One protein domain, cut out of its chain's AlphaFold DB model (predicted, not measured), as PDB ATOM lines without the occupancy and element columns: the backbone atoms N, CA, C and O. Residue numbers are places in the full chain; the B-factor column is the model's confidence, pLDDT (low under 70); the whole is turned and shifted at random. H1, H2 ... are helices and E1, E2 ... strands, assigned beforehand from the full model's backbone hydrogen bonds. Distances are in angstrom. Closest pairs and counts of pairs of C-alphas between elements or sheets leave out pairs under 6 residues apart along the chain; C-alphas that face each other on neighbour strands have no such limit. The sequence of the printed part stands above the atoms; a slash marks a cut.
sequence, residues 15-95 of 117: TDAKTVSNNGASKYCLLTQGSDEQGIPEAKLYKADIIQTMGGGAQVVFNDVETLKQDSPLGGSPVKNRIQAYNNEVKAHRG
ATOM      1  N   THR A  15     203.545 137.256 156.352       90.81
ATOM      2  CA  THR A  15     203.982 138.429 157.128       90.81
ATOM      3  C   THR A  15     205.464 138.374 157.485       90.81
ATOM      4  O   THR A  15     206.127 139.404 157.479       90.81
ATOM      5  N   ASP A  16     205.986 137.179 157.769       89.06
ATOM      6  CA  ASP A  16     207.386 136.961 158.127       89.06
ATOM      7  C   ASP A  16     208.117 136.170 157.036       89.06
ATOM      8  O   ASP A  16     207.820 134.990 156.793       89.06
ATOM      9  N   ALA A  17     209.112 136.815 156.423       86.69
ATOM     10  CA  ALA A  17     209.975 136.235 155.398       86.69
ATOM     11  C   ALA A  17     210.730 134.987 155.891       86.69
ATOM     12  O   ALA A  17     210.984 134.075 155.098       86.69
ATOM     13  N   LYS A  18     211.002 134.875 157.201       86.50
ATOM     14  CA  LYS A  18     211.674 133.703 157.792       86.50
ATOM     15  C   LYS A  18     210.896 132.409 157.584       86.50
ATOM     16  O   LYS A  18     211.488 131.332 157.572       86.50
ATOM     17  N   THR A  19     209.581 132.501 157.372       85.69
ATOM     18  CA  THR A  19     208.735 131.340 157.067       85.69
ATOM     19  C   THR A  19     209.164 130.638 155.778       85.69
ATOM     20  O   THR A  19     208.988 129.426 155.666       85.69
ATOM     21  N   VAL A  20     209.749 131.383 154.837       89.44
ATOM     22  CA  VAL A  20     210.254 130.870 153.559       89.44
ATOM     23  C   VAL A  20     211.777 130.710 153.603       89.44
ATOM     24  O   VAL A  20     212.287 129.704 153.117       89.44
ATOM     25  N   SER A  21     212.512 131.644 154.219       86.00
ATOM     26  CA  SER A  21     213.979 131.643 154.144       86.00
ATOM     27  C   SER A  21     214.713 130.796 155.182       86.00
ATOM     28  O   SER A  21     215.816 130.342 154.913       86.00
ATOM     29  N   ASN A  22     214.139 130.543 156.362       74.62
ATOM     30  CA  ASN A  22     214.922 129.974 157.471       74.62
ATOM     31  C   ASN A  22     214.250 128.795 158.183       74.62
ATOM     32  O   ASN A  22     214.634 128.415 159.284       74.62
ATOM     33  N   ASN A  23     213.215 128.219 157.567       75.25
ATOM     34  CA  ASN A  23     212.365 127.211 158.205       75.25
ATOM     35  C   ASN A  23     212.493 125.810 157.574       75.25
ATOM     36  O   ASN A  23     211.607 124.974 157.745       75.25
ATOM     37  N   GLY A  24     213.549 125.567 156.787       81.75
ATOM     38  CA  GLY A  24     213.801 124.278 156.126       81.75
ATOM     39  C   GLY A  24     212.773 123.889 155.053       81.75
ATOM     40  O   GLY A  24     212.756 122.746 154.599       81.75
ATOM     41  N   ALA A  25     211.900 124.815 154.646       89.69
ATOM     42  CA  ALA A  25     210.937 124.580 153.582       89.69
ATOM     43  C   ALA A  25     211.648 124.584 152.221       89.69
ATOM     44  O   ALA A  25     212.341 125.538 151.882       89.69
ATOM     45  N   SER A  26     211.452 123.523 151.438       93.19
ATOM     46  CA  SER A  26     212.001 123.393 150.079       93.19
ATOM     47  C   SER A  26     210.970 123.652 148.981       93.19
ATOM     48  O   SER A  26     211.334 123.865 147.826       93.19
ATOM     49  N   LYS A  27     209.680 123.623 149.328       95.00
ATOM     50  CA  LYS A  27     208.558 123.791 148.404       95.00
ATOM     51  C   LYS A  27     207.603 124.847 148.936       95.00
ATOM     52  O   LYS A  27     207.347 124.908 150.141       95.00
ATOM     53  N   TYR A  28     207.047 125.632 148.029       95.31
ATOM     54  CA  TYR A  28     206.025 126.627 148.307       95.31
ATOM     55  C   TYR A  28     204.765 126.317 147.505       95.31
ATOM     56  O   TYR A  28     204.821 125.786 146.395       95.31
ATOM     57  N   CYS A  29     203.615 126.608 148.100       95.88
ATOM     58  CA  CYS A  29     202.327 126.321 147.499       95.88
ATOM     59  C   CYS A  29     201.354 127.448 147.831       95.88
ATOM     60  O   CYS A  29     201.092 127.705 149.010       95.88
ATOM     61  N   LEU A  30     200.841 128.112 146.799       96.38
ATOM     62  CA  LEU A  30     199.865 129.187 146.924       96.38
ATOM     63  C   LEU A  30     198.524 128.715 146.371       96.38
ATOM     64  O   LEU A  30     198.411 128.376 145.195       96.38
ATOM     65  N   LEU A  31     197.510 128.708 147.233       96.00
ATOM     66  CA  LEU A  31     196.128 128.438 146.857       96.00
ATOM     67  C   LEU A  31     195.404 129.763 146.631       96.00
ATOM     68  O   LEU A  31     195.342 130.594 147.536       96.00
ATOM     69  N   THR A  32     194.801 129.922 145.458       96.00
ATOM     70  CA  THR A  32     193.890 131.031 145.159       96.00
ATOM     71  C   THR A  32     192.531 130.481 144.756       96.00
ATOM     72  O   THR A  32     192.453 129.490 144.027       96.00
ATOM     73  N   GLN A  33     191.464 131.134 145.201       94.88
ATOM     74  CA  GLN A  33     190.092 130.807 144.824       94.88
ATOM     75  C   GLN A  33     189.463 132.018 144.148       94.88
ATOM     76  O   GLN A  33     189.640 133.146 144.609       94.88
ATOM     77  N   GLY A  34     188.741 131.777 143.063       93.50
ATOM     78  CA  GLY A  34     188.028 132.807 142.327       93.50
ATOM     79  C   GLY A  34     186.918 132.209 141.480       93.50
ATOM     80  O   GLY A  34     186.502 131.064 141.671       93.50
ATOM     81  N   SER A  35     186.438 132.999 140.534       90.81
ATOM     82  CA  SER A  35     185.506 132.545 139.513       90.81
ATOM     83  C   SER A  35     186.032 132.949 138.150       90.81
ATOM     84  O   SER A  35     186.702 133.976 138.027       90.81
ATOM     85  N   ASP A  36     185.750 132.134 137.145       85.38
ATOM     86  CA  ASP A  36     186.048 132.493 135.766       85.38
ATOM     87  C   ASP A  36     185.049 133.532 135.225       85.38
ATOM     88  O   ASP A  36     184.107 133.947 135.905       85.38
ATOM     89  N   GLU A  37     185.237 133.946 133.972       86.94
ATOM     90  CA  GLU A  37     184.359 134.901 133.275       86.94
ATOM     91  C   GLU A  37     182.890 134.448 133.216       86.94
ATOM     92  O   GLU A  37     181.986 135.243 132.972       86.94
ATOM     93  N   GLN A  38     182.641 133.157 133.432       82.31
ATOM     94  CA  GLN A  38     181.331 132.526 133.374       82.31
ATOM     95  C   GLN A  38     180.721 132.325 134.770       82.31
ATOM     96  O   GLN A  38     179.646 131.723 134.892       82.31
ATOM     97  N   GLY A  39     181.388 132.823 135.814       84.50
ATOM     98  CA  GLY A  39     180.978 132.680 137.207       84.50
ATOM     99  C   GLY A  39     181.150 131.260 137.749       84.50
ATOM    100  O   GLY A  39     180.550 130.930 138.773       84.50
ATOM    101  N   ILE A  40     181.916 130.401 137.073       86.75
ATOM    102  CA  ILE A  40     182.218 129.054 137.556       86.75
ATOM    103  C   ILE A  40     183.338 129.137 138.598       86.75
ATOM    104  O   ILE A  40     184.371 129.754 138.327       86.75
ATOM    105  N   PRO A  41     183.170 128.522 139.785       91.00
ATOM    106  CA  PRO A  41     184.224 128.453 140.784       91.00
ATOM    107  C   PRO A  41     185.478 127.764 140.246       91.00
ATOM    108  O   PRO A  41     185.432 126.637 139.745       91.00
ATOM    109  N   GLU A  42     186.609 128.436 140.415       93.81
ATOM    110  CA  GLU A  42     187.921 127.956 140.012       93.81
ATOM    111  C   GLU A  42     188.886 128.070 141.195       93.81
ATOM    112  O   GLU A  42     188.985 129.108 141.858       93.81
ATOM    113  N   ALA A  43     189.612 126.988 141.469       95.69
ATOM    114  CA  ALA A  43     190.685 126.969 142.453       95.69
ATOM    115  C   ALA A  43     192.011 126.670 141.753       95.69
ATOM    116  O   ALA A  43     192.131 125.659 141.061       95.69
ATOM    117  N   LYS A  44     193.014 127.527 141.963       96.62
ATOM    118  CA  LYS A  44     194.367 127.341 141.428       96.62
ATOM    119  C   LYS A  44     195.359 127.080 142.544       96.62
ATOM    120  O   LYS A  44     195.335 127.752 143.576       96.62
ATOM    121  N   LEU A  45     196.234 126.115 142.311       97.25
ATOM    122  CA  LEU A  45     197.325 125.749 143.192       97.25
ATOM    123  C   LEU A  45     198.644 126.000 142.463       97.25
ATOM    124  O   LEU A  45     199.062 125.209 141.620       97.25
ATOM    125  N   TYR A  46     199.295 127.108 142.790       97.81
ATOM    126  CA  TYR A  46     200.598 127.462 142.243       97.81
ATOM    127  C   TYR A  46     201.685 126.762 143.054       97.81
ATOM    128  O   TYR A  46     201.832 127.016 144.254       97.81
ATOM    129  N   LYS A  47     202.441 125.876 142.407       97.06
ATOM    130  CA  LYS A  47     203.502 125.076 143.025       97.06
ATOM    131  C   LYS A  47     204.861 125.657 142.665       97.06
ATOM    132  O   LYS A  47     205.132 125.981 141.507       97.06
ATOM    133  N   ALA A  48     205.717 125.772 143.669       97.69
ATOM    134  CA  ALA A  48     207.007 126.419 143.536       97.69
ATOM    135  C   ALA A  48     208.104 125.735 144.345       97.69
ATOM    136  O   ALA A  48     207.851 125.095 145.371       97.69
ATOM    137  N   ASP A  49     209.330 125.960 143.898       96.94
ATOM    138  CA  ASP A  49     210.546 125.604 144.611       96.94
ATOM    139  C   ASP A  49     211.085 126.811 145.373       96.94
ATOM    140  O   ASP A  49     210.995 127.948 144.908       96.94
ATOM    141  N   ILE A  50     211.630 126.557 146.563       95.50
ATOM    142  CA  ILE A  50     212.285 127.574 147.382       95.50
ATOM    143  C   ILE A  50     213.795 127.390 147.243       95.50
ATOM    144  O   ILE A  50     214.335 126.350 147.627       95.50
ATOM    145  N   ILE A  51     214.473 128.411 146.728       94.81
ATOM    146  CA  ILE A  51     215.928 128.455 146.579       94.81
ATOM    147  C   ILE A  51     216.473 129.449 147.601       94.81
ATOM    148  O   ILE A  51     216.157 130.637 147.553       94.81
ATOM    149  N   GLN A  52     217.284 128.966 148.542       93.75
ATOM    150  CA  GLN A  52     217.922 129.835 149.530       93.75
ATOM    151  C   GLN A  52     219.070 130.615 148.897       93.75
ATOM    152  O   GLN A  52     219.826 130.085 148.083       93.75
ATOM    153  N   THR A  53     219.200 131.880 149.280       92.19
ATOM    154  CA  THR A  53     220.241 132.778 148.767       92.19
ATOM    155  C   THR A  53     221.342 132.970 149.804       92.19
ATOM    156  O   THR A  53     221.093 132.915 151.008       92.19
ATOM    157  N   MET A  54     222.558 133.282 149.348       90.31
ATOM    158  CA  MET A  54     223.698 133.535 150.242       90.31
ATOM    159  C   MET A  54     223.488 134.750 151.163       90.31
ATOM    160  O   MET A  54     224.096 134.825 152.223       90.31
ATOM    161  N   GLY A  55     222.603 135.682 150.790       89.75
ATOM    162  CA  GLY A  55     222.240 136.847 151.603       89.75
ATOM    163  C   GLY A  55     221.235 136.562 152.728       89.75
ATOM    164  O   GLY A  55     220.754 137.502 153.354       89.75
ATOM    165  N   GLY A  56     220.861 135.299 152.966       88.12
ATOM    166  CA  GLY A  56     219.905 134.912 154.015       88.12
ATOM    167  C   GLY A  56     218.424 135.105 153.650       88.12
ATOM    168  O   GLY A  56     217.542 134.885 154.483       88.12
ATOM    169  N   GLY A  57     218.138 135.508 152.408       92.25
ATOM    170  CA  GLY A  57     216.795 135.517 151.826       92.25
ATOM    171  C   GLY A  57     216.491 134.240 151.041       92.25
ATOM    172  O   GLY A  57     217.329 133.344 150.935       92.25
ATOM    173  N   ALA A  58     215.314 134.195 150.420       94.19
ATOM    174  CA  ALA A  58     214.893 133.087 149.569       94.19
ATOM    175  C   ALA A  58     214.242 133.584 148.279       94.19
ATOM    176  O   ALA A  58     213.531 134.591 148.279       94.19
ATOM    177  N   GLN A  59     214.434 132.830 147.206       94.44
ATOM    178  CA  GLN A  59     213.728 132.980 145.944       94.44
ATOM    179  C   GLN A  59     212.665 131.885 145.826       94.44
ATOM    180  O   GLN A  59     212.939 130.715 146.084       94.44
ATOM    181  N   VAL A  60     211.452 132.265 145.427       95.88
ATOM    182  CA  VAL A  60     210.351 131.331 145.158       95.88
ATOM    183  C   VAL A  60     210.151 131.254 143.649       95.88
ATOM    184  O   VAL A  60     209.834 132.263 143.021       95.88
ATOM    185  N   VAL A  61     210.354 130.073 143.069       97.50
ATOM    186  CA  VAL A  61     210.266 129.847 141.619       97.50
ATOM    187  C   VAL A  61     209.053 128.979 141.319       97.50
ATOM    188  O   VAL A  61     209.022 127.809 141.689       97.50
ATOM    189  N   PHE A  62     208.038 129.561 140.679       98.12
ATOM    190  CA  PHE A  62     206.827 128.844 140.284       98.12
ATOM    191  C   PHE A  62     207.074 128.022 139.026       98.12
ATOM    192  O   PHE A  62     207.441 128.569 137.990       98.12
ATOM    193  N   ASN A  63     206.831 126.718 139.132       96.94
ATOM    194  CA  ASN A  63     207.142 125.756 138.075       96.94
ATOM    195  C   ASN A  63     205.889 125.081 137.511       96.94
ATOM    196  O   ASN A  63     205.934 124.544 136.410       96.94
ATOM    197  N   ASP A  64     204.784 125.075 138.264       97.81
ATOM    198  CA  ASP A  64     203.552 124.397 137.864       97.81
ATOM    199  C   ASP A  64     202.314 125.043 138.503       97.81
ATOM    200  O   ASP A  64     202.387 125.654 139.578       97.81
ATOM    201  N   VAL A  65     201.166 124.884 137.846       97.62
ATOM    202  CA  VAL A  65     199.858 125.353 138.301       97.62
ATOM    203  C   VAL A  65     198.825 124.253 138.095       97.62
ATOM    204  O   VAL A  65     198.471 123.914 136.969       97.62
ATOM    205  N   GLU A  66     198.261 123.750 139.190       96.94
ATOM    206  CA  GLU A  66     197.090 122.874 139.121       96.94
ATOM    207  C   GLU A  66     195.821 123.724 139.173       96.94
ATOM    208  O   GLU A  66     195.683 124.590 140.037       96.94
ATOM    209  N   THR A  67     194.882 123.470 138.264       95.19
ATOM    210  CA  THR A  67     193.596 124.175 138.215       95.19
ATOM    211  C   THR A  67     192.461 123.184 138.415       95.19
ATOM    212  O   THR A  67     192.380 122.171 137.726       95.19
ATOM    213  N   LEU A  68     191.568 123.488 139.353       94.38
ATOM    214  CA  LEU A  68     190.341 122.746 139.595       94.38
ATOM    215  C   LEU A  68     189.149 123.626 139.214       94.38
ATOM    216  O   LEU A  68     188.892 124.634 139.874       94.38
ATOM    217  N   LYS A  69     188.421 123.207 138.178       91.00
ATOM    218  CA  LYS A  69     187.135 123.780 137.768       91.00
ATOM    219  C   LYS A  69     186.008 122.807 138.071       91.00
ATOM    220  O   LYS A  69     186.201 121.592 138.016       91.00
ATOM    221  N   GLN A  70     184.846 123.347 138.413       86.50
ATOM    222  CA  GLN A  70     183.640 122.556 138.613       86.50
ATOM    223  C   GLN A  70     182.651 122.826 137.485       86.50
ATOM    224  O   GLN A  70     181.959 123.840 137.490       86.50
ATOM    225  N   ASP A  71     182.538 121.873 136.569       81.94
ATOM    226  CA  ASP A  71     181.562 121.937 135.489       81.94
ATOM    227  C   ASP A  71     180.292 121.156 135.829       81.94
ATOM    228  O   ASP A  71     180.289 120.192 136.599       81.94
ATOM    229  N   SER A  72     179.182 121.598 135.245       75.81
ATOM    230  CA  SER A  72     177.920 120.869 135.298       75.81
ATOM    231  C   SER A  72     177.923 119.757 134.248       75.81
ATOM    232  O   SER A  72     178.293 120.024 133.102       75.81
ATOM    233  N   PRO A  73     177.433 118.546 134.569       75.00
ATOM    234  CA  PRO A  73     177.332 117.451 133.600       75.00
ATOM    235  C   PRO A  73     176.413 117.775 132.411       75.00
ATOM    236  O   PRO A  73     176.512 117.135 131.372       75.00
ATOM    237  N   LEU A  74     175.543 118.785 132.539       74.31
ATOM    238  CA  LEU A  74     174.642 119.246 131.479       74.31
ATOM    239  C   LEU A  74     175.235 120.393 130.635       74.31
ATOM    240  O   LEU A  74     174.506 121.054 129.903       74.31
ATOM    241  N   GLY A  75     176.537 120.683 130.760       59.94
ATOM    242  CA  GLY A  75     177.235 121.682 129.936       59.94
ATOM    243  C   GLY A  75     176.893 123.149 130.237       59.94
ATOM    244  O   GLY A  75     177.333 124.044 129.520       59.94
ATOM    245  N   GLY A  76     176.130 123.422 131.301       59.81
ATOM    246  CA  GLY A  76     175.725 124.773 131.694       59.81
ATOM    247  C   GLY A  76     175.929 125.030 133.184       59.81
ATOM    248  O   GLY A  76     175.492 124.240 134.020       59.81
ATOM    249  N   SER A  77     176.560 126.158 133.528       60.47
ATOM    250  CA  SER A  77     176.546 126.680 134.901       60.47
ATOM    251  C   SER A  77     175.097 126.723 135.409       60.47
ATOM    252  O   SER A  77     174.239 127.254 134.697       60.47
ATOM    253  N   PRO A  78     174.788 126.271 136.639       61.09
ATOM    254  CA  PRO A  78     173.462 126.461 137.236       61.09
ATOM    255  C   PRO A  78     173.020 127.933 137.239       61.09
ATOM    256  O   PRO A  78     171.828 128.238 137.264       61.09
ATOM    257  N   VAL A  79     173.983 128.862 137.214       63.25
ATOM    258  CA  VAL A  79     173.740 130.302 137.081       63.25
ATOM    259  C   VAL A  79     173.302 130.658 135.658       63.25
ATOM    260  O   VAL A  79     172.302 131.349 135.501       63.25
ATOM    261  N   LYS A  80     173.964 130.128 134.621       63.50
ATOM    262  CA  LYS A  80     173.574 130.342 133.213       63.50
ATOM    263  C   LYS A  80     172.175 129.814 132.922       63.50
ATOM    264  O   LYS A  80     171.386 130.522 132.307       63.50
ATOM    265  N   ASN A  81     171.855 128.621 133.421       64.88
ATOM    266  CA  ASN A  81     170.539 128.016 133.218       64.88
ATOM    267  C   ASN A  81     169.440 128.830 133.917       64.88
ATOM    268  O   ASN A  81     168.387 129.058 133.329       64.88
ATOM    269  N   ARG A  82     169.699 129.341 135.132       69.06
ATOM    270  CA  ARG A  82     168.765 130.244 135.829       69.06
ATOM    271  C   ARG A  82     168.590 131.580 135.114       69.06
ATOM    272  O   ARG A  82     167.466 132.048 134.994       69.06
ATOM    273  N   ILE A  83     169.671 132.181 134.614       71.50
ATOM    274  CA  ILE A  83     169.603 133.440 133.857       71.50
ATOM    275  C   ILE A  83     168.853 133.238 132.535       71.50
ATOM    276  O   ILE A  83     168.040 134.077 132.163       71.50
ATOM    277  N   GLN A  84     169.085 132.129 131.830       74.50
ATOM    278  CA  GLN A  84     168.330 131.799 130.618       74.50
ATOM    279  C   GLN A  84     166.853 131.561 130.912       74.50
ATOM    280  O   GLN A  84     166.023 132.106 130.193       74.50
ATOM    281  N   ALA A  85     166.519 130.818 131.969       75.81
ATOM    282  CA  ALA A  85     165.135 130.624 132.388       75.81
ATOM    283  C   ALA A  85     164.449 131.969 132.681       75.81
ATOM    284  O   ALA A  85     163.431 132.270 132.069       75.81
ATOM    285  N   TYR A  86     165.079 132.828 133.490       78.00
ATOM    286  CA  TYR A  86     164.576 134.175 133.772       78.00
ATOM    287  C   TYR A  86     164.410 135.022 132.501       78.00
ATOM    288  O   TYR A  86     163.366 135.627 132.278       78.00
ATOM    289  N   ASN A  87     165.410 135.046 131.617       78.31
ATOM    290  CA  ASN A  87     165.335 135.805 130.366       78.31
ATOM    291  C   ASN A  87     164.236 135.283 129.431       78.31
ATOM    292  O   ASN A  87     163.621 136.069 128.710       78.31
ATOM    293  N   ASN A  88     163.992 133.973 129.426       80.94
ATOM    294  CA  ASN A  88     162.933 133.355 128.637       80.94
ATOM    295  C   ASN A  88     161.551 133.683 129.212       80.94
ATOM    296  O   ASN A  88     160.658 134.022 128.443       80.94
ATOM    297  N   GLU A  89     161.391 133.672 130.536       77.81
ATOM    298  CA  GLU A  89     160.170 134.126 131.214       77.81
ATOM    299  C   GLU A  89     159.896 135.609 130.935       77.81
ATOM    300  O   GLU A  89     158.793 135.976 130.538       77.81
ATOM    301  N   VAL A  90     160.911 136.471 131.040       76.31
ATOM    302  CA  VAL A  90     160.781 137.902 130.718       76.31
ATOM    303  C   VAL A  90     160.416 138.117 129.247       76.31
ATOM    304  O   VAL A  90     159.626 139.006 128.944       76.31
ATOM    305  N   LYS A  91     160.950 137.314 128.320       74.81
ATOM    306  CA  LYS A  91     160.546 137.354 126.905       74.81
ATOM    307  C   LYS A  91     159.115 136.867 126.694       74.81
ATOM    308  O   LYS A  91     158.404 137.482 125.913       74.81
ATOM    309  N   ALA A  92     158.697 135.810 127.386       73.38
ATOM    310  CA  ALA A  92     157.336 135.283 127.304       73.38
ATOM    311  C   ALA A  92     156.297 136.247 127.906       73.38
ATOM    312  O   ALA A  92     155.157 136.281 127.453       73.38
ATOM    313  N   HIS A  93     156.691 137.053 128.898       67.44
ATOM    314  CA  HIS A  93     155.843 138.068 129.529       67.44
ATOM    315  C   HIS A  93     155.966 139.472 128.918       67.44
ATOM    316  O   HIS A  93     155.143 140.338 129.220       67.44
ATOM    317  N   ARG A  94     156.955 139.727 128.050       60.94
ATOM    318  CA  ARG A  94     156.959 140.909 127.180       60.94
ATOM    319  C   ARG A  94     155.916 140.684 126.087       60.94
ATOM    320  O   ARG A  94     156.212 140.084 125.060       60.94
ATOM    321  N   GLY A  95     154.699 141.161 126.342       61.47
ATOM    322  CA  GLY A  95     153.670 141.326 125.315       61.47
ATOM    323  C   GLY A  95     154.169 142.160 124.129       61.47
ATOM    324  O   GLY A  95     155.251 142.762 124.181       61.47
TER     325      GLY A  95
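Overview. This is residues 15 to 95 of the 117 residues of the protein "Kinesin-like protein" of Schizaphis graminum (UniProt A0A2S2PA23). A long, twisted ribbon of strands E1, E2 and E3 has the short helix H1 over one end; beyond the other, residues 81 to 95, mostly helix H2, stick out. The printed part has 81 residues, with two named helices and three named strands in the order H1 E1 E2 E3 H2; the class is mixed, helices and strands. The sheet, E1 - E2 - E3, is a meander, each strand the antiparallel neighbour of the one before. The whole is an extended rod, radius of gyration of the C-alphas 21.9 A, spanning 74 by 25 by 14 A.

Along the chain. Find C-alpha 18 at (211.674, 133.703, 157.792), where H1, residues 18 to 21, begins. Next come E1, 27 to 35, 26.2 A; E2, 41 to 52, 34.8 A; and E3, 58 to 69, 31.6 A, which bends by 55 degrees at residue 63. H2, 78 to 93, 22.5 A, ends at (155.843, 138.068, 129.529).

Arrangement. H1 is on the sheet, over E2, height 8.5 A; its closest C-alphas to E3 are Ser 21 and Ala 58, 4.9 A. In hairpin E1 and E2, look at N 30 and O 46, 2.9 A; in hairpin E2 and E3, N 45 and O 66, 2.8 A. H2 is not on the sheet; its O i to N i+4 pairs are each within hydrogen-bond range, while H1 is too short for one.

Size, cuts and confidence. C-alphas 54 and 95, the farthest apart, are 74.7 A apart. The printed part has no cut and no long link. Look for pLDDT under 70 at residues 75 to 82 and 93 to 95.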